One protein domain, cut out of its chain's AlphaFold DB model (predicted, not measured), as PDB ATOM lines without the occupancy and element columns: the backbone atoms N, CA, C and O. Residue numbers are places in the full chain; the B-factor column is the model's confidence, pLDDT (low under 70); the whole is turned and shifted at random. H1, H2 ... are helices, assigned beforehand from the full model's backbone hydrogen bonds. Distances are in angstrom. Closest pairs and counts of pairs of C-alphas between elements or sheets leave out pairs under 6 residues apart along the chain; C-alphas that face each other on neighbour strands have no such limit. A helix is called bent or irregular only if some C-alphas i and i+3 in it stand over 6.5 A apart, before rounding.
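This is residues 5 to 172 of the 172 residues of an uncharacterized protein of Caulobacteraceae bacterium OTSz_A_272 (UniProt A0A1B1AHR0). Two pairs of helices, H3 with H7 and H4 with H6, make a loose V that narrows where H3 meets H4 and H6 meets H7; H1 lies at its open mouth, with H2 beyond it and short H5 at the tip of the H4 and H6 arm. The printed part has 168 residues with seven named helices, H1 to H7 in order, and no named strand, and its class is all helix. It is loose, with a radius of gyration of the C-alphas of 19.2 A, and flat, spanning 61 by 38 by 20 A.

H1, residues 5 to 14, touches residues 32 to 40 of H3, residues 31 to 64, about perpendicular at 78 degrees; their closest C-alphas, Glu 5 and Ala 39, are 5.0 A apart. H2, residues 17 to 26, is close to but not clearly touching H1, with C-alphas of Phe 12 and Arg 20 closest at 6.5 A. H3, H4, H6 and H7 form an up-and-down bundle, each running against the one before; H4 is residues 70 to 96, H6 107 to 123 and H7 131 to 170. H3 and H4 are a hairpin, closest at C-alphas Val 58 and Arg 73, 5.5 A. H4 touches H5, residues 98 to 104, closest at C-alphas Thr 94 and Met 100, 5.1 A. H4 and H6 touch at a shallow tilt of 26 degrees, opposite ways, closest at C-alphas Gly 84 and Val 111, 5.2 A. H6 and H7 are a hairpin at a steep tilt of 42 degrees, closest at C-alphas Ala 123 and Ala 134, 5.2 A. H3 and H7 touch at a shallow tilt of 28 degrees, opposite ways, closest at C-alphas His 37 and Ala 164, 4.8 A. Every O i to N i+4 pair is within hydrogen-bond range in H1, H2, H6 and H7, against 25 of 30 in H3, 19 of 23 in H4 and 0 of 3 in H5, where 3 of 4 O i to N i+3 pairs are.

H1 begins at C-alpha 5 (-16.198, 87.214, -85.689). H3 is 46.2 A long with a kink of 41 degrees near residue 45, H4 38.9 A, H6 24.1 A and H7 58.0 A, ending at C-alpha 170 (-2.162, 74.486, -93.342). H4 is irregular, only just, with C-alphas 90 and 93 6.9 A apart, and H5 is irregular, with C-alphas 99 and 102 7.6 A apart.

The C-alphas farthest apart, Thr 130 and Thr 172, are 63.0 A apart. The printed part has no cut and no long link. Its mean pLDDT is 84.8, and residues 95 to 96, 98, 100 to 102 and 171 to 172 are under 70.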
ATOM      1  N   GLU A   5     -17.289  86.531 -84.985       84.19
ATOM      2  CA  GLU A   5     -16.198  87.214 -85.689       84.19
ATOM      3  C   GLU A   5     -16.223  88.721 -85.395       84.19
ATOM      4  O   GLU A   5     -15.249  89.275 -84.899       84.19
ATOM      5  N   GLY A   6     -17.375  89.375 -85.583       81.69
ATOM      6  CA  GLY A   6     -17.513  90.813 -85.340       81.69
ATOM      7  C   GLY A   6     -17.374  91.204 -83.865       81.69
ATOM      8  O   GLY A   6     -16.871  92.287 -83.562       81.69
ATOM      9  N   MET A   7     -17.793  90.333 -82.942       79.44
ATOM     10  CA  MET A   7     -17.604  90.552 -81.504       79.44
ATOM     11  C   MET A   7     -16.120  90.480 -81.125       79.44
ATOM     12  O   MET A   7     -15.626  91.378 -80.444       79.44
ATOM     13  N   LEU A   8     -15.401  89.472 -81.622       82.69
ATOM     14  CA  LEU A   8     -13.967  89.311 -81.390       82.69
ATOM     15  C   LEU A   8     -13.168  90.448 -82.025       82.69
ATOM     16  O   LEU A   8     -12.323  91.028 -81.353       82.69
ATOM     17  N   THR A   9     -13.478  90.857 -83.259       84.81
ATOM     18  CA  THR A   9     -12.818  92.008 -83.895       84.81
ATOM     19  C   THR A   9     -12.948  93.274 -83.049       84.81
ATOM     20  O   THR A   9     -11.971  93.999 -82.877       84.81
ATOM     21  N   ARG A  10     -14.127  93.537 -82.466       79.38
ATOM     22  CA  ARG A  10     -14.323  94.687 -81.566       79.38
ATOM     23  C   ARG A  10     -13.552  94.541 -80.256       79.38
ATOM     24  O   ARG A  10     -13.003  95.529 -79.786       79.38
ATOM     25  N   GLN A  11     -13.488  93.337 -79.688       79.62
ATOM     26  CA  GLN A  11     -12.698  93.080 -78.481       79.62
ATOM     27  C   GLN A  11     -11.200  93.281 -78.729       79.62
ATOM     28  O   GLN A  11     -10.556  93.973 -77.950       79.62
ATOM     29  N   PHE A  12     -10.664  92.764 -79.837       80.19
ATOM     30  CA  PHE A  12      -9.270  92.987 -80.232       80.19
ATOM     31  C   PHE A  12      -8.982  94.458 -80.550       80.19
ATOM     32  O   PHE A  12      -7.911  94.955 -80.216       80.19
ATOM     33  N   ALA A  13      -9.934  95.178 -81.150       80.88
ATOM     34  CA  ALA A  13      -9.796  96.610 -81.413       80.88
ATOM     35  C   ALA A  13      -9.825  97.468 -80.134       80.88
ATOM     36  O   ALA A  13      -9.206  98.527 -80.110       80.88
ATOM     37  N   ALA A  14     -10.538  97.022 -79.096       77.25
ATOM     38  CA  ALA A  14     -10.627  97.697 -77.799       77.25
ATOM     39  C   ALA A  14      -9.529  97.273 -76.804       77.25
ATOM     40  O   ALA A  14      -9.438  97.847 -75.720       77.25
ATOM     41  N   MET A  15      -8.728  96.261 -77.146       77.81
ATOM     42  CA  MET A  15      -7.634  95.765 -76.314       77.81
ATOM     43  C   MET A  15      -6.478  96.773 -76.291       77.81
ATOM     44  O   MET A  15      -6.293  97.544 -77.236       77.81
ATOM     45  N   ASP A  16      -5.687  96.774 -75.219       81.56
ATOM     46  CA  ASP A  16      -4.501  97.620 -75.168       81.56
ATOM     47  C   ASP A  16      -3.490  97.219 -76.268       81.56
ATOM     48  O   ASP A  16      -3.402  96.037 -76.631       81.56
ATOM     49  N   PRO A  17      -2.717  98.176 -76.816       82.25
ATOM     50  CA  PRO A  17      -1.825  97.904 -77.942       82.25
ATOM     51  C   PRO A  17      -0.774  96.826 -77.654       82.25
ATOM     52  O   PRO A  17      -0.442  96.054 -78.550       82.25
ATOM     53  N   ALA A  18      -0.280  96.742 -76.415       82.75
ATOM     54  CA  ALA A  18       0.751  95.781 -76.034       82.75
ATOM     55  C   ALA A  18       0.207  94.344 -76.029       82.75
ATOM     56  O   ALA A  18       0.833  93.444 -76.586       82.75
ATOM     57  N   SER A  19      -0.984  94.127 -75.468       79.81
ATOM     58  CA  SER A  19      -1.663  92.830 -75.517       79.81
ATOM     59  C   SER A  19      -2.023  92.442 -76.948       79.81
ATOM     60  O   SER A  19      -1.816  91.297 -77.347       79.81
ATOM     61  N   ARG A  20      -2.512  93.393 -77.753       81.12
ATOM     62  CA  ARG A  20      -2.853  93.144 -79.158       81.12
ATOM     63  C   ARG A  20      -1.641  92.700 -79.978       81.12
ATOM     64  O   ARG A  20      -1.760  91.754 -80.753       81.12
ATOM     65  N   GLU A  21      -0.483  93.319 -79.774       83.31
ATOM     66  CA  GLU A  21       0.752  92.959 -80.477       83.31
ATOM     67  C   GLU A  21       1.194  91.514 -80.175       83.31
ATOM     68  O   GLU A  21       1.679  90.813 -81.062       83.31
ATOM     69  N   ILE A  22       0.966  91.019 -78.950       82.62
ATOM     70  CA  ILE A  22       1.226  89.612 -78.595       82.62
ATOM     71  C   ILE A  22       0.372  88.675 -79.459       82.62
ATOM     72  O   ILE A  22       0.885  87.685 -79.985       82.62
ATOM     73  N   PHE A  23      -0.911  88.995 -79.642       79.00
ATOM     74  CA  PHE A  23      -1.813  88.199 -80.474       79.00
ATOM     75  C   PHE A  23      -1.494  88.309 -81.966       79.00
ATOM     76  O   PHE A  23      -1.538  87.298 -82.658       79.00
ATOM     77  N   GLU A  24      -1.121  89.489 -82.464       82.94
ATOM     78  CA  GLU A  24      -0.700  89.671 -83.861       82.94
ATOM     79  C   GLU A  24       0.571  88.871 -84.175       82.94
ATOM     80  O   GLU A  24       0.642  88.204 -85.209       82.94
ATOM     81  N   ARG A  25       1.544  88.849 -83.252       83.38
ATOM     82  CA  ARG A  25       2.742  88.005 -83.372       83.38
ATOM     83  C   ARG A  25       2.400  86.516 -83.329       83.38
ATOM     84  O   ARG A  25       2.928  85.754 -84.135       83.38
ATOM     85  N   ALA A  26       1.510  86.095 -82.427       77.44
ATOM     86  CA  ALA A  26       1.064  84.703 -82.340       77.44
ATOM     87  C   ALA A  26       0.282  84.251 -83.588       77.44
ATOM     88  O   ALA A  26       0.384  83.095 -83.988       77.44
ATOM     89  N   ALA A  27      -0.450  85.168 -84.224       81.38
ATOM     90  CA  ALA A  27      -1.173  84.951 -85.474       81.38
ATOM     91  C   ALA A  27      -0.286  85.078 -86.731       81.38
ATOM     92  O   ALA A  27      -0.804  85.090 -87.844       81.38
ATOM     93  N   GLY A  28       1.038  85.220 -86.598       79.88
ATOM     94  CA  GLY A  28       1.939  85.335 -87.752       79.88
ATOM     95  C   GLY A  28       1.708  86.585 -88.613       79.88
ATOM     96  O   GLY A  28       2.051  86.585 -89.790       79.88
ATOM     97  N   GLY A  29       1.120  87.643 -88.045       79.31
ATOM     98  CA  GLY A  29       0.827  88.899 -88.739       79.31
ATOM     99  C   GLY A  29      -0.543  88.974 -89.423       79.31
ATOM    100  O   GLY A  29      -0.929  90.065 -89.834       79.31
ATOM    101  N   ASP A  30      -1.313  87.879 -89.494       85.06
ATOM    102  CA  ASP A  30      -2.662  87.861 -90.088       85.06
ATOM    103  C   ASP A  30      -3.755  87.615 -89.033       85.06
ATOM    104  O   ASP A  30      -4.426  86.578 -88.968       85.06
ATOM    105  N   LEU A  31      -3.923  88.613 -88.162       84.06
ATOM    106  CA  LEU A  31      -4.937  88.600 -87.108       84.06
ATOM    107  C   LEU A  31      -6.383  88.457 -87.640       84.06
ATOM    108  O   LEU A  31      -7.158  87.734 -87.012       84.06
ATOM    109  N   PRO A  32      -6.793  89.086 -88.763       87.56
ATOM    110  CA  PRO A  32      -8.126  88.875 -89.331       87.56
ATOM    111  C   PRO A  32      -8.419  87.407 -89.671       87.56
ATOM    112  O   PRO A  32      -9.478  86.895 -89.294       87.56
ATOM    113  N   THR A  33      -7.482  86.711 -90.319       86.38
ATOM    114  CA  THR A  33      -7.646  85.288 -90.657       86.38
ATOM    115  C   THR A  33      -7.698  84.420 -89.400       86.38
ATOM    116  O   THR A  33      -8.567  83.548 -89.289       86.38
ATOM    117  N   PHE A  34      -6.863  84.713 -88.397       88.00
ATOM    118  CA  PHE A  34      -6.937  84.059 -87.086       88.00
ATOM    119  C   PHE A  34      -8.325  84.210 -86.446       88.00
ATOM    120  O   PHE A  34      -8.935  83.218 -86.038       88.00
ATOM    121  N   ILE A  35      -8.846  85.441 -86.386       89.25
ATOM    122  CA  ILE A  35     -10.159  85.740 -85.797       89.25
ATOM    123  C   ILE A  35     -11.265  84.978 -86.530       89.25
ATOM    124  O   ILE A  35     -12.156  84.439 -85.874       89.25
ATOM    125  N   SER A  36     -11.204  84.887 -87.859       89.56
ATOM    126  CA  SER A  36     -12.186  84.150 -88.659       89.56
ATOM    127  C   SER A  36     -12.204  82.656 -88.316       89.56
ATOM    128  O   SER A  36     -13.255  82.106 -87.970       89.56
ATOM    129  N   HIS A  37     -11.043  81.989 -88.317       89.00
ATOM    130  CA  HIS A  37     -10.970  80.568 -87.964       89.00
ATOM    131  C   HIS A  37     -11.364  80.300 -86.510       89.00
ATOM    132  O   HIS A  37     -12.053  79.313 -86.237       89.00
ATOM    133  N   TYR A  38     -10.970  81.184 -85.591       89.19
ATOM    134  CA  TYR A  38     -11.372  81.106 -84.192       89.19
ATOM    135  C   TYR A  38     -12.893  81.234 -84.058       89.19
ATOM    136  O   TYR A  38     -13.528  80.400 -83.418       89.19
ATOM    137  N   ALA A  39     -13.496  82.250 -84.682       88.12
ATOM    138  CA  ALA A  39     -14.930  82.515 -84.611       88.12
ATOM    139  C   ALA A  39     -15.768  81.372 -85.200       88.12
ATOM    140  O   ALA A  39     -16.807  81.020 -84.638       88.12
ATOM    141  N   ASN A  40     -15.301  80.766 -86.294       88.81
ATOM    142  CA  ASN A  40     -15.945  79.605 -86.906       88.81
ATOM    143  C   ASN A  40     -15.926  78.390 -85.971       88.81
ATOM    144  O   ASN A  40     -16.968  77.772 -85.741       88.81
ATOM    145  N   ALA A  41     -14.766  78.080 -85.379       87.56
ATOM    146  CA  ALA A  41     -14.655  77.007 -84.393       87.56
ATOM    147  C   ALA A  41     -15.545  77.279 -83.172       87.56
ATOM    148  O   ALA A  41     -16.266  76.392 -82.714       87.56
ATOM    149  N   PHE A  42     -15.552  78.524 -82.693       88.44
ATOM    150  CA  PHE A  42     -16.337  78.945 -81.541       88.44
ATOM    151  C   PHE A  42     -17.838  78.763 -81.777       88.44
ATOM    152  O   PHE A  42     -18.521  78.161 -80.949       88.44
ATOM    153  N   GLY A  43     -18.348  79.224 -82.925       86.38
ATOM    154  CA  GLY A  43     -19.767  79.124 -83.271       86.38
ATOM    155  C   GLY A  43     -20.293  77.686 -83.290       86.38
ATOM    156  O   GLY A  43     -21.440  77.447 -82.918       86.38
ATOM    157  N   PHE A  44     -19.449  76.721 -83.658       86.31
ATOM    158  CA  PHE A  44     -19.795  75.301 -83.631       86.31
ATOM    159  C   PHE A  44     -19.621  74.674 -82.236       86.31
ATOM    160  O   PHE A  44     -20.539  74.044 -81.704       86.31
ATOM    161  N   LEU A  45     -18.449  74.853 -81.619       87.94
ATOM    162  CA  LEU A  45     -18.066  74.170 -80.379       87.94
ATOM    163  C   LEU A  45     -18.841  74.650 -79.154       87.94
ATOM    164  O   LEU A  45     -19.048  73.866 -78.223       87.94
ATOM    165  N   GLN A  46     -19.291  75.907 -79.144       86.19
ATOM    166  CA  GLN A  46     -20.012  76.480 -78.010       86.19
ATOM    167  C   GLN A  46     -21.235  75.636 -77.627       86.19
ATOM    168  O   GLN A  46     -21.424  75.338 -76.449       86.19
ATOM    169  N   SER A  47     -22.040  75.203 -78.600       84.62
ATOM    170  CA  SER A  47     -23.255  74.412 -78.349       84.62
ATOM    171  C   SER A  47     -22.943  73.032 -77.762       84.62
ATOM    172  O   SER A  47     -23.641  72.554 -76.863       84.62
ATOM    173  N   ILE A  48     -21.866  72.400 -78.235       88.12
ATOM    174  CA  ILE A  48     -21.417  71.084 -77.763       88.12
ATOM    175  C   ILE A  48     -20.948  71.187 -76.312       88.12
ATOM    176  O   ILE A  48     -21.415  70.435 -75.454       88.12
ATOM    177  N   LEU A  49     -20.066  72.146 -76.021       86.69
ATOM    178  CA  LEU A  49     -19.551  72.336 -74.668       86.69
ATOM    179  C   LEU A  49     -20.652  72.790 -73.713       86.69
ATOM    180  O   LEU A  49     -20.749  72.254 -72.613       86.69
ATOM    181  N   LEU A  50     -21.548  73.685 -74.133       82.31
ATOM    182  CA  LEU A  50     -22.702  74.065 -73.321       82.31
ATOM    183  C   LEU A  50     -23.534  72.835 -72.938       82.31
ATOM    184  O   LEU A  50     -23.880  72.677 -71.770       82.31
ATOM    185  N   THR A  51     -23.801  71.932 -73.885       84.44
ATOM    186  CA  THR A  51     -24.569  70.701 -73.636       84.44
ATOM    187  C   THR A  51     -23.840  69.756 -72.677       84.44
ATOM    188  O   THR A  51     -24.444  69.234 -71.732       84.44
ATOM    189  N   LEU A  52     -22.533  69.563 -72.870       87.81
ATOM    190  CA  LEU A  52     -21.701  68.712 -72.018       87.81
ATOM    191  C   LEU A  52     -21.652  69.236 -70.577       87.81
ATOM    192  O   LEU A  52     -21.931  68.500 -69.630       87.81
ATOM    193  N   PHE A  53     -21.350  70.520 -70.403       85.31
ATOM    194  CA  PHE A  53     -21.224  71.143 -69.086       85.31
ATOM    195  C   PHE A  53     -22.576  71.312 -68.385       85.31
ATOM    196  O   PHE A  53     -22.662  71.136 -67.168       85.31
ATOM    197  N   THR A  54     -23.654  71.532 -69.143       82.62
ATOM    198  CA  THR A  54     -25.024  71.447 -68.619       82.62
ATOM    199  C   THR A  54     -25.302  70.048 -68.079       82.62
ATOM    200  O   THR A  54     -25.744  69.910 -66.941       82.62
ATOM    201  N   SER A  55     -24.957  68.997 -68.823       85.50
ATOM    202  CA  SER A  55     -25.139  67.610 -68.372       85.50
ATOM    203  C   SER A  55     -24.339  67.310 -67.097       85.50
ATOM    204  O   SER A  55     -24.873  66.715 -66.160       85.50
ATOM    205  N   LEU A  56     -23.097  67.794 -66.997       87.81
ATOM    206  CA  LEU A  56     -22.279  67.682 -65.782       87.81
ATOM    207  C   LEU A  56     -22.910  68.407 -64.581       87.81
ATOM    208  O   LEU A  56     -22.886  67.890 -63.462       87.81
ATOM    209  N   SER A  57     -23.544  69.561 -64.801       86.06
ATOM    210  CA  SER A  57     -24.254  70.282 -63.737       86.06
ATOM    211  C   SER A  57     -25.473  69.517 -63.198       86.06
ATOM    212  O   SER A  57     -25.779  69.604 -62.006       86.06
ATOM    213  N   VAL A  58     -26.137  68.715 -64.042       88.75
ATOM    214  CA  VAL A  58     -27.235  67.818 -63.637       88.75
ATOM    215  C   VAL A  58     -26.705  66.678 -62.765       88.75
ATOM    216  O   VAL A  58     -27.328  66.324 -61.759       88.75
ATOM    217  N   PHE A  59     -25.534  66.127 -63.101       87.75
ATOM    218  CA  PHE A  59     -24.869  65.115 -62.274       87.75
ATOM    219  C   PHE A  59     -24.503  65.650 -60.888       87.75
ATOM    220  O   PHE A  59     -24.762  64.966 -59.896       87.75
ATOM    221  N   ALA A  60     -23.999  66.884 -60.798       87.25
ATOM    222  CA  ALA A  60     -23.645  67.508 -59.524       87.25
ATOM    223  C   ALA A  60     -24.841  67.628 -58.556       87.25
ATOM    224  O   ALA A  60     -24.689  67.411 -57.354       87.25
ATOM    225  N   LEU A  61     -26.056  67.881 -59.063       86.38
ATOM    226  CA  LEU A  61     -27.278  67.873 -58.238       86.38
ATOM    227  C   LEU A  61     -27.571  66.498 -57.623       86.38
ATOM    228  O   LEU A  61     -28.136  66.409 -56.530       86.38
ATOM    229  N   GLY A  62     -27.162  65.425 -58.302       84.50
ATOM    230  CA  GLY A  62     -27.292  64.059 -57.810       84.50
ATOM    231  C   GLY A  62     -26.515  63.790 -56.526       84.50
ATOM    232  O   GLY A  62     -26.975  62.997 -55.707       84.50
ATOM    233  N   TRP A  63     -25.394  64.484 -56.306       86.50
ATOM    234  CA  TRP A  63     -24.618  64.366 -55.069       86.50
ATOM    235  C   TRP A  63     -25.343  64.957 -53.860       86.50
ATOM    236  O   TRP A  63     -25.171  64.483 -52.740       86.50
ATOM    237  N   PHE A  64     -26.188  65.968 -54.066       85.38
ATOM    238  CA  PHE A  64     -26.898  66.623 -52.971       85.38
ATOM    239  C   PHE A  64     -28.158  65.895 -52.519       85.38
ATOM    240  O   PHE A  64     -28.507  65.979 -51.336       85.38
ATOM    241  N   ARG A  65     -28.857  65.237 -53.450       83.69
ATOM    242  CA  ARG A  65     -30.042  64.427 -53.159       83.69
ATOM    243  C   ARG A  65     -30.186  63.293 -54.186       83.69
ATOM    244  O   ARG A  65     -30.847  63.474 -55.213       83.69
ATOM    245  N   PRO A  66     -29.613  62.108 -53.906       84.31
ATOM    246  CA  PRO A  66     -29.644  60.961 -54.816       84.31
ATOM    247  C   PRO A  66     -31.057  60.498 -55.198       84.31
ATOM    248  O   PRO A  66     -31.241  59.916 -56.263       84.31
ATOM    249  N   GLN A  67     -32.062  60.795 -54.368       86.50
ATOM    250  CA  GLN A  67     -33.463  60.435 -54.604       86.50
ATOM    251  C   GLN A  67     -34.135  61.267 -55.709       86.50
ATOM    252  O   GLN A  67     -35.210  60.899 -56.176       86.50
ATOM    253  N   LEU A  68     -33.538  62.387 -56.141       85.81
ATOM    254  CA  LEU A  68     -34.074  63.161 -57.262       85.81
ATOM    255  C   LEU A  68     -33.961  62.349 -58.554       85.81
ATOM    256  O   LEU A  68     -32.870  61.886 -58.891       85.81
ATOM    257  N   SER A  69     -35.058  62.230 -59.303       88.81
ATOM    258  CA  SER A  69     -35.051  61.622 -60.634       88.81
ATOM    259  C   SER A  69     -34.230  62.463 -61.619       88.81
ATOM    260  O   SER A  69     -34.081  63.677 -61.448       88.81
ATOM    261  N   TRP A  70     -33.702  61.830 -62.670       87.00
ATOM    262  CA  TRP A  70     -32.943  62.532 -63.710       87.00
ATOM    263  C   TRP A  70     -33.714  63.720 -64.326       87.00
ATOM    264  O   TRP A  70     -33.150  64.815 -64.353       87.00
ATOM    265  N   PRO A  71     -35.006  63.586 -64.708       87.69
ATOM    266  CA  PRO A  71     -35.785  64.717 -65.218       87.69
ATOM    267  C   PRO A  71     -35.906  65.876 -64.223       87.69
ATOM    268  O   PRO A  71     -35.783  67.034 -64.614       87.69
ATOM    269  N   SER A  72     -36.086  65.592 -62.927       86.50
ATOM    270  CA  SER A  72     -36.157  66.640 -61.902       86.50
ATOM    271  C   SER A  72     -34.835  67.393 -61.768       86.50
ATOM    272  O   SER A  72     -34.836  68.618 -61.679       86.50
ATOM    273  N   ARG A  73     -33.698  66.685 -61.797       89.81
ATOM    274  CA  ARG A  73     -32.370  67.323 -61.765       89.81
ATOM    275  C   ARG A  73     -32.146  68.189 -63.002       89.81
ATOM    276  O   ARG A  73     -31.652  69.304 -62.872       89.81
ATOM    277  N   LEU A  74     -32.541  67.699 -64.176       87.38
ATOM    278  CA  LEU A  74     -32.425  68.435 -65.430       87.38
ATOM    279  C   LEU A  74     -33.265  69.715 -65.403       87.38
ATOM    280  O   LEU A  74     -32.743  70.780 -65.711       87.38
ATOM    281  N   ASN A  75     -34.513  69.648 -64.937       88.75
ATOM    282  CA  ASN A  75     -35.371  70.827 -64.801       88.75
ATOM    283  C   ASN A  75     -34.789  71.877 -63.844       88.75
ATOM    284  O   ASN A  75     -34.829  73.068 -64.147       88.75
ATOM    285  N   ILE A  76     -34.218  71.451 -62.711       87.94
ATOM    286  CA  ILE A  76     -33.566  72.364 -61.760       87.94
ATOM    287  C   ILE A  76     -32.354  73.034 -62.412       87.94
ATOM    288  O   ILE A  76     -32.262  74.261 -62.406       87.94
ATOM    289  N   ALA A  77     -31.448  72.249 -63.002       88.69
ATOM    290  CA  ALA A  77     -30.250  72.775 -63.652       88.69
ATOM    291  C   ALA A  77     -30.606  73.741 -64.791       88.69
ATOM    292  O   ALA A  77     -30.074  74.847 -64.851       88.69
ATOM    293  N   MET A  78     -31.567  73.372 -65.643       88.38
ATOM    294  CA  MET A  78     -32.044  74.224 -66.733       88.38
ATOM    295  C   MET A  78     -32.684  75.512 -66.218       88.38
ATOM    296  O   MET A  78     -32.433  76.570 -66.787       88.38
ATOM    297  N   GLY A  79     -33.455  75.464 -65.128       87.94
ATOM    298  CA  GLY A  79     -34.013  76.665 -64.504       87.94
ATOM    299  C   GLY A  79     -32.925  77.637 -64.039       87.94
ATOM    300  O   GLY A  79     -32.996  78.832 -64.330       87.94
ATOM    301  N   VAL A  80     -31.882  77.121 -63.382       89.62
ATOM    302  CA  VAL A  80     -30.741  77.921 -62.908       89.62
ATOM    303  C   VAL A  80     -29.933  78.498 -64.077       89.62
ATOM    304  O   VAL A  80     -29.657  79.697 -64.104       89.62
ATOM    305  N   LEU A  81     -29.602  77.676 -65.076       88.19
ATOM    306  CA  LEU A  81     -28.836  78.094 -66.255       88.19
ATOM    307  C   LEU A  81     -29.599  79.100 -67.121       88.19
ATOM    308  O   LEU A  81     -29.006  80.057 -67.622       88.19
ATOM    309  N   THR A  82     -30.917  78.934 -67.259       89.44
ATOM    310  CA  THR A  82     -31.771  79.874 -67.999       89.44
ATOM    311  C   THR A  82     -31.774  81.239 -67.320       89.44
ATOM    312  O   THR A  82     -31.582  82.248 -67.993       89.44
ATOM    313  N   ALA A  83     -31.913  81.285 -65.990       88.25
ATOM    314  CA  ALA A  83     -31.855  82.539 -65.244       88.25
ATOM    315  C   ALA A  83     -30.516  83.266 -65.453       88.25
ATOM    316  O   ALA A  83     -30.507  84.455 -65.769       88.25
ATOM    317  N   GLY A  84     -29.389  82.553 -65.358       86.12
ATOM    318  CA  GLY A  84     -28.078  83.148 -65.628       86.12
ATOM    319  C   GLY A  84     -27.889  83.575 -67.083       86.12
ATOM    320  O   GLY A  84     -27.307  84.626 -67.325       86.12
ATOM    321  N   THR A  85     -28.434  82.824 -68.044       85.88
ATOM    322  CA  THR A  85     -28.399  83.190 -69.470       85.88
ATOM    323  C   THR A  85     -29.174  84.475 -69.728       85.88
ATOM    324  O   THR A  85     -28.649  85.375 -70.373       85.88
ATOM    325  N   VAL A  86     -30.391  84.607 -69.194       88.00
ATOM    326  CA  VAL A  86     -31.196  85.833 -69.328       88.00
ATOM    327  C   VAL A  86     -30.448  87.028 -68.742       88.00
ATOM    328  O   VAL A  86     -30.324  88.057 -69.401       88.00
ATOM    329  N   VAL A  87     -29.893  86.878 -67.537       87.56
ATOM    330  CA  VAL A  87     -29.092  87.929 -66.899       87.56
ATOM    331  C   VAL A  87     -27.855  88.267 -67.735       87.56
ATOM    332  O   VAL A  87     -27.593  89.439 -67.979       87.56
ATOM    333  N   GLY A  88     -27.130  87.269 -68.239       84.00
ATOM    334  CA  GLY A  88     -25.960  87.470 -69.095       84.00
ATOM    335  C   GLY A  88     -26.294  88.173 -70.413       84.00
ATOM    336  O   GLY A  88     -25.585  89.092 -70.815       84.00
ATOM    337  N   LEU A  89     -27.406  87.807 -71.057       84.81
ATOM    338  CA  LEU A  89     -27.883  88.453 -72.283       84.81
ATOM    339  C   LEU A  89     -28.239  89.924 -72.048       84.81
ATOM    340  O   LEU A  89     -27.889  90.772 -72.866       84.81
ATOM    341  N   LEU A  90     -28.869  90.243 -70.915       86.31
ATOM    342  CA  LEU A  90     -29.161  91.627 -70.525       86.31
ATOM    343  C   LEU A  90     -27.893  92.449 -70.253       86.31
ATOM    344  O   LEU A  90     -27.931  93.674 -70.342       86.31
ATOM    345  N   LEU A  91     -26.772  91.790 -69.952       82.50
ATOM    346  CA  LEU A  91     -25.480  92.431 -69.723       82.50
ATOM    347  C   LEU A  91     -24.658  92.604 -71.009       82.50
ATOM    348  O   LEU A  91     -23.754  93.436 -71.023       82.50
ATOM    349  N   LEU A  92     -24.978  91.917 -72.114       77.75
ATOM    350  CA  LEU A  92     -24.255  92.062 -73.390       77.75
ATOM    351  C   LEU A  92     -24.135  93.513 -73.903       77.75
ATOM    352  O   LEU A  92     -23.053  93.870 -74.374       77.75
ATOM    353  N   PRO A  93     -25.155  94.390 -73.791       77.88
ATOM    354  CA  PRO A  93     -25.021  95.791 -74.195       77.88
ATOM    355  C   PRO A  93     -23.909  96.541 -73.451       77.88
ATOM    356  O   PRO A  93     -23.287  97.433 -74.025       77.88
ATOM    357  N   THR A  94     -23.604  96.158 -72.205       75.62
ATOM    358  CA  THR A  94     -22.522  96.783 -71.423       75.62
ATOM    359  C   THR A  94     -21.141  96.519 -72.027       75.62
ATOM    360  O   THR A  94     -20.251  97.351 -71.894       75.62
ATOM    361  N   MET A  95     -20.982  95.412 -72.765       66.88
ATOM    362  CA  MET A  95     -19.755  95.093 -73.502       66.88
ATOM    363  C   MET A  95     -19.630  95.875 -74.817       66.88
ATOM    364  O   MET A  95     -18.540  95.962 -75.376       66.88
ATOM    365  N   ALA A  96     -20.732  96.422 -75.338       67.06
ATOM    366  CA  ALA A  96     -20.761  97.151 -76.605       67.06
ATOM    367  C   ALA A  96     -20.615  98.674 -76.437       67.06
ATOM    368  O   ALA A  96     -20.301  99.363 -77.407       67.06
ATOM    369  N   LEU A  97     -20.849  99.204 -75.230       72.62
ATOM    370  CA  LEU A  97     -20.821 100.636 -74.935       72.62
ATOM    371  C   LEU A  97     -19.530 101.015 -74.182       72.62
ATOM    372  O   LEU A  97     -19.356 100.578 -73.043       72.62
ATOM    373  N   PRO A  98     -18.658 101.884 -74.742       67.06
ATOM    374  CA  PRO A  98     -17.378 102.259 -74.122       67.06
ATOM    375  C   PRO A  98     -17.518 102.801 -72.691       67.06
ATOM    376  O   PRO A  98     -16.735 102.462 -71.810       67.06
ATOM    377  N   ASN A  99     -18.576 103.577 -72.432       74.56
ATOM    378  CA  ASN A  99     -18.847 104.188 -71.125       74.56
ATOM    379  C   ASN A  99     -19.293 103.174 -70.056       74.56
ATOM    380  O   ASN A  99     -19.319 103.495 -68.871       74.56
ATOM    381  N   MET A 100     -19.672 101.961 -70.465       69.81
ATOM    382  CA  MET A 100     -20.124 100.883 -69.583       69.81
ATOM    383  C   MET A 100     -19.091  99.763 -69.452       69.81
ATOM    384  O   MET A 100     -19.346  98.789 -68.749       69.81
ATOM    385  N   PHE A 101     -17.905  99.911 -70.049       65.44
ATOM    386  CA  PHE A 101     -16.884  98.865 -70.060       65.44
ATOM    387  C   PHE A 101     -16.427  98.452 -68.649       65.44
ATOM    388  O   PHE A 101     -16.137  97.286 -68.403       65.44
ATOM    389  N   ALA A 102     -16.455  99.364 -67.669       68.50
ATOM    390  CA  ALA A 102     -16.171  99.026 -66.270       68.50
ATOM    391  C   ALA A 102     -17.166  98.003 -65.674       68.50
ATOM    392  O   ALA A 102     -16.792  97.204 -64.817       68.50
ATOM    393  N   LEU A 103     -18.418  97.975 -66.153       70.50
ATOM    394  CA  LEU A 103     -19.451  97.023 -65.717       70.50
ATOM    395  C   LEU A 103     -19.209  95.604 -66.256       70.50
ATOM    396  O   LEU A 103     -19.759  94.639 -65.715       70.50
ATOM    397  N   VAL A 104     -18.346  95.443 -67.264       70.00
ATOM    398  CA  VAL A 104     -17.948  94.130 -67.796       70.00
ATOM    399  C   VAL A 104     -17.304  93.277 -66.703       70.00
ATOM    400  O   VAL A 104     -17.589  92.086 -66.609       70.00
ATOM    401  N   TRP A 105     -16.527  93.887 -65.805       70.75
ATOM    402  CA  TRP A 105     -15.883  93.190 -64.688       70.75
ATOM    403  C   TRP A 105     -16.862  92.750 -63.592       70.75
ATOM    404  O   TRP A 105     -16.600  91.789 -62.874       70.75
ATOM    405  N   ILE A 106     -18.010  93.422 -63.479       79.38
ATOM    406  CA  ILE A 106     -19.055  93.119 -62.487       79.38
ATOM    407  C   ILE A 106     -20.053  92.090 -63.040       79.38
ATOM    408  O   ILE A 106     -20.676  91.347 -62.283       79.38
ATOM    409  N   SER A 107     -20.168  91.992 -64.364       79.69
ATOM    410  CA  SER A 107     -21.104  91.098 -65.050       79.69
ATOM    411  C   SER A 107     -21.015  89.627 -64.596       79.69
ATOM    412  O   SER A 107     -22.064  89.043 -64.308       79.69
ATOM    413  N   PRO A 108     -19.819  89.026 -64.410       81.06
ATOM    414  CA  PRO A 108     -19.700  87.681 -63.850       81.06
ATOM    415  C   PRO A 108     -20.293  87.565 -62.443       81.06
ATOM    416  O   PRO A 108     -21.003  86.606 -62.159       81.06
ATOM    417  N   ALA A 109     -20.064  88.554 -61.572       86.31
ATOM    418  CA  ALA A 109     -20.587  88.542 -60.207       86.31
ATOM    419  C   ALA A 109     -22.124  88.587 -60.179       86.31
ATOM    420  O   ALA A 109     -22.749  87.905 -59.368       86.31
ATOM    421  N   ILE A 110     -22.742  89.332 -61.101       89.50
ATOM    422  CA  ILE A 110     -24.204  89.395 -61.238       89.50
ATOM    423  C   ILE A 110     -24.762  88.038 -61.691       89.50
ATOM    424  O   ILE A 110     -25.753  87.565 -61.135       89.50
ATOM    425  N   VAL A 111     -24.115  87.375 -62.654       88.94
ATOM    426  CA  VAL A 111     -24.520  86.031 -63.106       88.94
ATOM    427  C   VAL A 111     -24.367  85.001 -61.982       88.94
ATOM    428  O   VAL A 111     -25.269  84.194 -61.757       88.94
ATOM    429  N   VAL A 112     -23.274  85.064 -61.218       90.75
ATOM    430  CA  VAL A 112     -23.059  84.219 -60.031       90.75
ATOM    431  C   VAL A 112     -24.169  84.410 -59.005       90.75
ATOM    432  O   VAL A 112     -24.728  83.434 -58.499       90.75
ATOM    433  N   LEU A 113     -24.526  85.662 -58.726       93.06
ATOM    434  CA  LEU A 113     -25.613  85.981 -57.816       93.06
ATOM    435  C   LEU A 113     -26.953  85.437 -58.333       93.06
ATOM    436  O   LEU A 113     -27.729  84.887 -57.554       93.06
ATOM    437  N   ALA A 114     -27.211  85.520 -59.639       92.31
ATOM    438  CA  ALA A 114     -28.414  84.965 -60.254       92.31
ATOM    439  C   ALA A 114     -28.489  83.435 -60.111       92.31
ATOM    440  O   ALA A 114     -29.547  82.911 -59.745       92.31
ATOM    441  N   TYR A 115     -27.378  82.719 -60.320       91.62
ATOM    442  CA  TYR A 115     -27.310  81.272 -60.080       91.62
ATOM    443  C   TYR A 115     -27.598  80.927 -58.623       91.62
ATOM    444  O   TYR A 115     -28.418  80.044 -58.341       91.62
ATOM    445  N   PHE A 116     -26.978  81.661 -57.701       93.56
ATOM    446  CA  PHE A 116     -27.156  81.451 -56.274       93.56
ATOM    447  C   PHE A 116     -28.604  81.675 -55.832       93.56
ATOM    448  O   PHE A 116     -29.205  80.786 -55.230       93.56
ATOM    449  N   LEU A 117     -29.190  82.829 -56.166       93.62
ATOM    450  CA  LEU A 117     -30.554  83.183 -55.765       93.62
ATOM    451  C   LEU A 117     -31.594  82.233 -56.365       93.62
ATOM    452  O   LEU A 117     -32.525  81.824 -55.668       93.62
ATOM    453  N   THR A 118     -31.421  81.841 -57.631       91.88
ATOM    454  CA  THR A 118     -32.322  80.890 -58.297       91.88
ATOM    455  C   THR A 118     -32.258  79.518 -57.631       91.88
ATOM    456  O   THR A 118     -33.298  78.930 -57.331       91.88
ATOM    457  N   THR A 119     -31.051  79.040 -57.318       91.12
ATOM    458  CA  THR A 119     -30.863  77.770 -56.608       91.12
ATOM    459  C   THR A 119     -31.461  77.836 -55.205       91.12
ATOM    460  O   THR A 119     -32.266  76.983 -54.841       91.12
ATOM    461  N   LEU A 120     -31.138  78.881 -54.435       91.88
ATOM    462  CA  LEU A 120     -31.588  79.052 -53.054       91.88
ATOM    463  C   LEU A 120     -33.114  79.103 -52.947       91.88
ATOM    464  O   LEU A 120     -33.690  78.462 -52.066       91.88
ATOM    465  N   ARG A 121     -33.770  79.814 -53.872       89.69
ATOM    466  CA  ARG A 121     -35.233  79.912 -53.933       89.69
ATOM    467  C   ARG A 121     -35.897  78.543 -54.106       89.69
ATOM    468  O   ARG A 121     -36.946  78.309 -53.515       89.69
ATOM    469  N   GLY A 122     -35.300  77.653 -54.900       83.00
ATOM    470  CA  GLY A 122     -35.812  76.303 -55.149       83.00
ATOM    471  C   GLY A 122     -35.267  75.219 -54.212       83.00
ATOM    472  O   GLY A 122     -35.758  74.096 -54.239       83.00
ATOM    473  N   ALA A 123     -34.252  75.510 -53.393       82.19
ATOM    474  CA  ALA A 123     -33.491  74.484 -52.678       82.19
ATOM    475  C   ALA A 123     -34.241  73.850 -51.497       82.19
ATOM    476  O   ALA A 123     -34.052  72.660 -51.221       82.19
ATOM    477  N   ARG A 124     -35.081  74.614 -50.787       83.25
ATOM    478  CA  ARG A 124     -35.792  74.122 -49.596       83.25
ATOM    479  C   ARG A 124     -36.885  73.127 -49.993       83.25
ATOM    480  O   ARG A 124     -37.722  73.422 -50.836       83.25
ATOM    481  N   GLY A 125     -36.876  71.947 -49.381       77.06
ATOM    482  CA  GLY A 125     -37.805  70.854 -49.677       77.06
ATOM    483  C   GLY A 125     -37.427  70.027 -50.910       77.06
ATOM    484  O   GLY A 125     -37.814  68.864 -50.993       77.06
ATOM    485  N   VAL A 126     -36.608  70.563 -51.823       82.50
ATOM    486  CA  VAL A 126     -36.178  69.864 -53.047       82.50
ATOM    487  C   VAL A 126     -34.776  69.283 -52.906       82.50
ATOM    488  O   VAL A 126     -34.585  68.097 -53.157       82.50
ATOM    489  N   ILE A 127     -33.803  70.078 -52.462       81.94
ATOM    490  CA  ILE A 127     -32.381  69.697 -52.397       81.94
ATOM    491  C   ILE A 127     -31.902  69.610 -50.935       81.94
ATOM    492  O   ILE A 127     -30.981  68.855 -50.620       81.94
ATOM    493  N   ALA A 128     -32.545  70.336 -50.016       85.69
ATOM    494  CA  ALA A 128     -32.283  70.289 -48.578       85.69
ATOM    495  C   ALA A 128     -33.578  70.309 -47.760       85.69
ATOM    496  O   ALA A 128     -34.529  71.004 -48.121       85.69
ATOM    497  N   ASP A 129     -33.579  69.618 -46.620       85.06
ATOM    498  CA  ASP A 129     -34.742  69.564 -45.723       85.06
ATOM    499  C   ASP A 129     -34.775  70.744 -44.729       85.06
ATOM    500  O   ASP A 129     -35.836  71.123 -44.235       85.06
ATOM    501  N   THR A 130     -33.630  71.393 -44.483       88.88
ATOM    502  CA  THR A 130     -33.493  72.539 -43.567       88.88
ATOM    503  C   THR A 130     -33.105  73.824 -44.297       88.88
ATOM    504  O   THR A 130     -32.527  73.799 -45.386       88.88
ATOM    505  N   LEU A 131     -33.388  74.977 -43.677       86.00
ATOM    506  CA  LEU A 131     -33.012  76.288 -44.220       86.00
ATOM    507  C   LEU A 131     -31.485  76.440 -44.316       86.00
ATOM    508  O   LEU A 131     -30.974  76.859 -45.350       86.00
ATOM    509  N   SER A 132     -30.753  76.044 -43.273       87.88
ATOM    510  CA  SER A 132     -29.284  76.066 -43.264       87.88
ATOM    511  C   SER A 132     -28.692  75.139 -44.328       87.88
ATOM    512  O   SER A 132     -27.770  75.528 -45.044       87.88
ATOM    513  N   GLY A 133     -29.269  73.947 -44.507       88.31
ATOM    514  CA  GLY A 133     -28.876  73.023 -45.568       88.31
ATOM    515  C   GLY A 133     -29.125  73.592 -46.967       88.31
ATOM    516  O   GLY A 133     -28.299  73.396 -47.856       88.31
ATOM    517  N   ALA A 134     -30.225  74.329 -47.164       88.94
ATOM    518  CA  ALA A 134     -30.536  74.971 -48.439       88.94
ATOM    519  C   ALA A 134     -29.490  76.033 -48.805       88.94
ATOM    520  O   ALA A 134     -29.022  76.050 -49.943       88.94
ATOM    521  N   TRP A 135     -29.066  76.856 -47.842       93.06
ATOM    522  CA  TRP A 135     -27.994  77.838 -48.031       93.06
ATOM    523  C   TRP A 135     -26.673  77.179 -48.426       93.06
ATOM    524  O   TRP A 135     -26.130  77.490 -49.483       93.06
ATOM    525  N   ILE A 136     -26.192  76.223 -47.624       91.88
ATOM    526  CA  ILE A 136     -24.902  75.559 -47.862       91.88
ATOM    527  C   ILE A 136     -24.900  74.864 -49.225       91.88
ATOM    528  O   ILE A 136     -24.003  75.095 -50.032       91.88
ATOM    529  N   LYS A 137     -25.925  74.059 -49.527       91.44
ATOM    530  CA  LYS A 137     -25.995  73.339 -50.806       91.44
ATOM    531  C   LYS A 137     -26.111  74.289 -51.999       91.44
ATOM    532  O   LYS A 137     -25.523  74.007 -53.036       91.44
ATOM    533  N   SER A 138     -26.794  75.427 -51.850       92.25
ATOM    534  CA  SER A 138     -26.872  76.442 -52.911       92.25
ATOM    535  C   SER A 138     -25.527  77.119 -53.162       92.25
ATOM    536  O   SER A 138     -25.165  77.315 -54.320       92.25
ATOM    537  N   ILE A 139     -24.757  77.423 -52.109       93.69
ATOM    538  CA  ILE A 139     -23.389  77.954 -52.239       93.69
ATOM    539  C   ILE A 139     -22.508  76.940 -52.970       93.69
ATOM    540  O   ILE A 139     -21.897  77.276 -53.981       93.69
ATOM    541  N   VAL A 140     -22.483  75.687 -52.502       93.44
ATOM    542  CA  VAL A 140     -21.646  74.638 -53.102       93.44
ATOM    543  C   VAL A 140     -22.041  74.397 -54.558       93.44
ATOM    544  O   VAL A 140     -21.168  74.348 -55.420       93.44
ATOM    545  N   TYR A 141     -23.338  74.307 -54.864       92.25
ATOM    546  CA  TYR A 141     -23.794  74.136 -56.244       92.25
ATOM    547  C   TYR A 141     -23.389  75.309 -57.137       92.25
ATOM    548  O   TYR A 141     -22.919  75.097 -58.249       92.25
ATOM    549  N   THR A 142     -23.511  76.540 -56.634       92.50
ATOM    550  CA  THR A 142     -23.100  77.741 -57.371       92.50
ATOM    551  C   THR A 142     -21.602  77.720 -57.661       92.50
ATOM    552  O   THR A 142     -21.202  77.992 -58.787       92.50
ATOM    553  N   ILE A 143     -20.769  77.334 -56.689       92.88
ATOM    554  CA  ILE A 143     -19.322  77.176 -56.893       92.88
ATOM    555  C   ILE A 143     -19.047  76.135 -57.980       92.88
ATOM    556  O   ILE A 143     -18.271  76.401 -58.895       92.88
ATOM    557  N   VAL A 144     -19.714  74.978 -57.930       92.56
ATOM    558  CA  VAL A 144     -19.573  73.940 -58.962       92.56
ATOM    559  C   VAL A 144     -19.965  74.480 -60.339       92.56
ATOM    560  O   VAL A 144     -19.221  74.278 -61.294       92.56
ATOM    561  N   LEU A 145     -21.077  75.213 -60.452       90.56
ATOM    562  CA  LEU A 145     -21.492  75.840 -61.709       90.56
ATOM    563  C   LEU A 145     -20.448  76.827 -62.235       90.56
ATOM    564  O   LEU A 145     -20.133  76.790 -63.419       90.56
ATOM    565  N   ILE A 146     -19.880  77.672 -61.375       89.88
ATOM    566  CA  ILE A 146     -18.832  78.623 -61.769       89.88
ATOM    567  C   ILE A 146     -17.606  77.883 -62.288       89.88
ATOM    568  O   ILE A 146     -17.101  78.216 -63.356       89.88
ATOM    569  N   LEU A 147     -17.143  76.865 -61.562       91.25
ATOM    570  CA  LEU A 147     -15.987  76.072 -61.969       91.25
ATOM    571  C   LEU A 147     -16.235  75.372 -63.309       91.25
ATOM    572  O   LEU A 147     -15.359  75.374 -64.167       91.25
ATOM    573  N   LEU A 148     -17.440  74.837 -63.518       90.50
ATOM    574  CA  LEU A 148     -17.850  74.241 -64.788       90.50
ATOM    575  C   LEU A 148     -17.883  75.277 -65.923       90.50
ATOM    576  O   LEU A 148     -17.387  74.998 -67.009       90.50
ATOM    577  N   VAL A 149     -18.405  76.481 -65.682       87.06
ATOM    578  CA  VAL A 149     -18.425  77.566 -66.678       87.06
ATOM    579  C   VAL A 149     -17.008  78.022 -67.031       87.06
ATOM    580  O   VAL A 149     -16.691  78.152 -68.211       87.06
ATOM    581  N   LEU A 150     -16.140  78.221 -66.034       87.31
ATOM    582  CA  LEU A 150     -14.744  78.614 -66.248       87.31
ATOM    583  C   LEU A 150     -13.969  77.537 -67.009       87.31
ATOM    584  O   LEU A 150     -13.264  77.849 -67.966       87.31
ATOM    585  N   LEU A 151     -14.134  76.270 -66.624       89.88
ATOM    586  CA  LEU A 151     -13.497  75.147 -67.303       89.88
ATOM    587  C   LEU A 151     -13.995  75.021 -68.748       89.88
ATOM    588  O   LEU A 151     -13.184  74.842 -69.651       89.88
ATOM    589  N   SER A 152     -15.300  75.177 -68.981       87.31
ATOM    590  CA  SER A 152     -15.887  75.191 -70.326       87.31
ATOM    591  C   SER A 152     -15.303  76.307 -71.189       87.31
ATOM    592  O   SER A 152     -14.857  76.051 -72.305       87.31
ATOM    593  N   GLY A 153     -15.230  77.529 -70.652       86.56
ATOM    594  CA  GLY A 153     -14.650  78.678 -71.346       86.56
ATOM    595  C   GLY A 153     -13.169  78.487 -71.676       86.56
ATOM    596  O   GLY A 153     -12.745  78.797 -72.790       86.56
ATOM    597  N   LEU A 154     -12.391  77.924 -70.746       89.50
ATOM    598  CA  LEU A 154     -10.981  77.604 -70.961       89.50
ATOM    599  C   LEU A 154     -10.809  76.551 -72.063       89.50
ATOM    600  O   LEU A 154     -10.053  76.772 -73.006       89.50
ATOM    601  N   VAL A 155     -11.534  75.433 -71.972       90.19
ATOM    602  CA  VAL A 155     -11.485  74.347 -72.963       90.19
ATOM    603  C   VAL A 155     -11.898  74.859 -74.343       90.19
ATOM    604  O   VAL A 155     -11.190  74.612 -75.318       90.19
ATOM    605  N   LEU A 156     -12.989  75.625 -74.427       90.56
ATOM    606  CA  LEU A 156     -13.450  76.232 -75.675       90.56
ATOM    607  C   LEU A 156     -12.372  77.129 -76.286       90.56
ATOM    608  O   LEU A 156     -12.050  76.988 -77.464       90.56
ATOM    609  N   SER A 157     -11.792  78.015 -75.474       86.88
ATOM    610  CA  SER A 157     -10.785  78.975 -75.928       86.88
ATOM    611  C   SER A 157      -9.529  78.283 -76.446       86.88
ATOM    612  O   SER A 157      -9.010  78.673 -77.490       86.88
ATOM    613  N   LEU A 158      -9.067  77.235 -75.756       89.62
ATOM    614  CA  LEU A 158      -7.902  76.451 -76.163       89.62
ATOM    615  C   LEU A 158      -8.144  75.712 -77.482       89.62
ATOM    616  O   LEU A 158      -7.300  75.779 -78.372       89.62
ATOM    617  N   ILE A 159      -9.297  75.052 -77.637       91.38
ATOM    618  CA  ILE A 159      -9.622  74.331 -78.875       91.38
ATOM    619  C   ILE A 159      -9.754  75.312 -80.047       91.38
ATOM    620  O   ILE A 159      -9.214  75.051 -81.119       91.38
ATOM    621  N   CYS A 160     -10.420  76.456 -79.849       88.81
ATOM    622  CA  CYS A 160     -10.577  77.464 -80.901       88.81
ATOM    623  C   CYS A 160      -9.233  78.082 -81.307       88.81
ATOM    624  O   CYS A 160      -8.971  78.233 -82.498       88.81
ATOM    625  N   ALA A 161      -8.363  78.390 -80.339       86.94
ATOM    626  CA  ALA A 161      -7.023  78.902 -80.616       86.94
ATOM    627  C   ALA A 161      -6.170  77.872 -81.368       86.94
ATOM    628  O   ALA A 161      -5.553  78.205 -82.376       86.94
ATOM    629  N   PHE A 162      -6.181  76.609 -80.933       90.00
ATOM    630  CA  PHE A 162      -5.457  75.534 -81.610       90.00
ATOM    631  C   PHE A 162      -5.963  75.311 -83.041       90.00
ATOM    632  O   PHE A 162      -5.169  75.223 -83.978       90.00
ATOM    633  N   HIS A 163      -7.283  75.278 -83.234       89.81
ATOM    634  CA  HIS A 163      -7.891  75.166 -84.558       89.81
ATOM    635  C   HIS A 163      -7.495  76.337 -85.467       89.81
ATOM    636  O   HIS A 163      -7.132  76.122 -86.622       89.81
ATOM    637  N   ALA A 164      -7.528  77.570 -84.953       86.56
ATOM    638  CA  ALA A 164      -7.131  78.747 -85.717       86.56
ATOM    639  C   ALA A 164      -5.656  78.685 -86.137       86.56
ATOM    640  O   ALA A 164      -5.356  78.847 -87.316       86.56
ATOM    641  N   LEU A 165      -4.750  78.357 -85.210       87.25
ATOM    642  CA  LEU A 165      -3.315  78.253 -85.495       87.25
ATOM    643  C   LEU A 165      -2.997  77.153 -86.517       87.25
ATOM    644  O   LEU A 165      -2.256  77.389 -87.468       87.25
ATOM    645  N   THR A 166      -3.577  75.963 -86.351       88.12
ATOM    646  CA  THR A 166      -3.365  74.840 -87.281       88.12
ATOM    647  C   THR A 166      -3.946  75.112 -88.667       88.12
ATOM    648  O   THR A 166      -3.317  74.774 -89.665       88.12
ATOM    649  N   SER A 167      -5.106  75.771 -88.750       85.88
ATOM    650  CA  SER A 167      -5.715  76.145 -90.034       85.88
ATOM    651  C   SER A 167      -4.869  77.165 -90.794       85.88
ATOM    652  O   SER A 167      -4.744  77.068 -92.010       85.88
ATOM    653  N   MET A 168      -4.247  78.106 -90.081       84.38
ATOM    654  CA  MET A 168      -3.346  79.087 -90.686       84.38
ATOM    655  C   MET A 168      -2.050  78.442 -91.189       84.38
ATOM    656  O   MET A 168      -1.610  78.756 -92.287       84.38
ATOM    657  N   GLN A 169      -1.475  77.499 -90.435       79.12
ATOM    658  CA  GLN A 169      -0.286  76.744 -90.860       79.12
ATOM    659  C   GLN A 169      -0.553  75.818 -92.052       79.12
ATOM    660  O   GLN A 169       0.348  75.552 -92.836       79.12
ATOM    661  N   ALA A 170      -1.777  75.308 -92.196       73.50
ATOM    662  CA  ALA A 170      -2.162  74.486 -93.342       73.50
ATOM    663  C   ALA A 170      -2.420  75.308 -94.621       73.50
ATOM    664  O   ALA A 170      -2.505  74.730 -95.703       73.50
ATOM    665  N   ALA A 171      -2.590  76.629 -94.497       60.44
ATOM    666  CA  ALA A 171      -2.847  77.546 -95.606       60.44
ATOM    667  C   ALA A 171      -1.572  78.202 -96.179       60.44
ATOM    668  O   ALA A 171      -1.658  78.880 -97.205       60.44
ATOM    669  N   THR A 172      -0.419  78.008 -95.528       55.62
ATOM    670  CA  THR A 172       0.925  78.414 -95.984       55.62
ATOM    671  C   THR A 172       1.645  77.275 -96.683       55.62
ATOM    672  O   THR A 172       2.268  77.536 -97.735       55.62
TER     673      THR A 172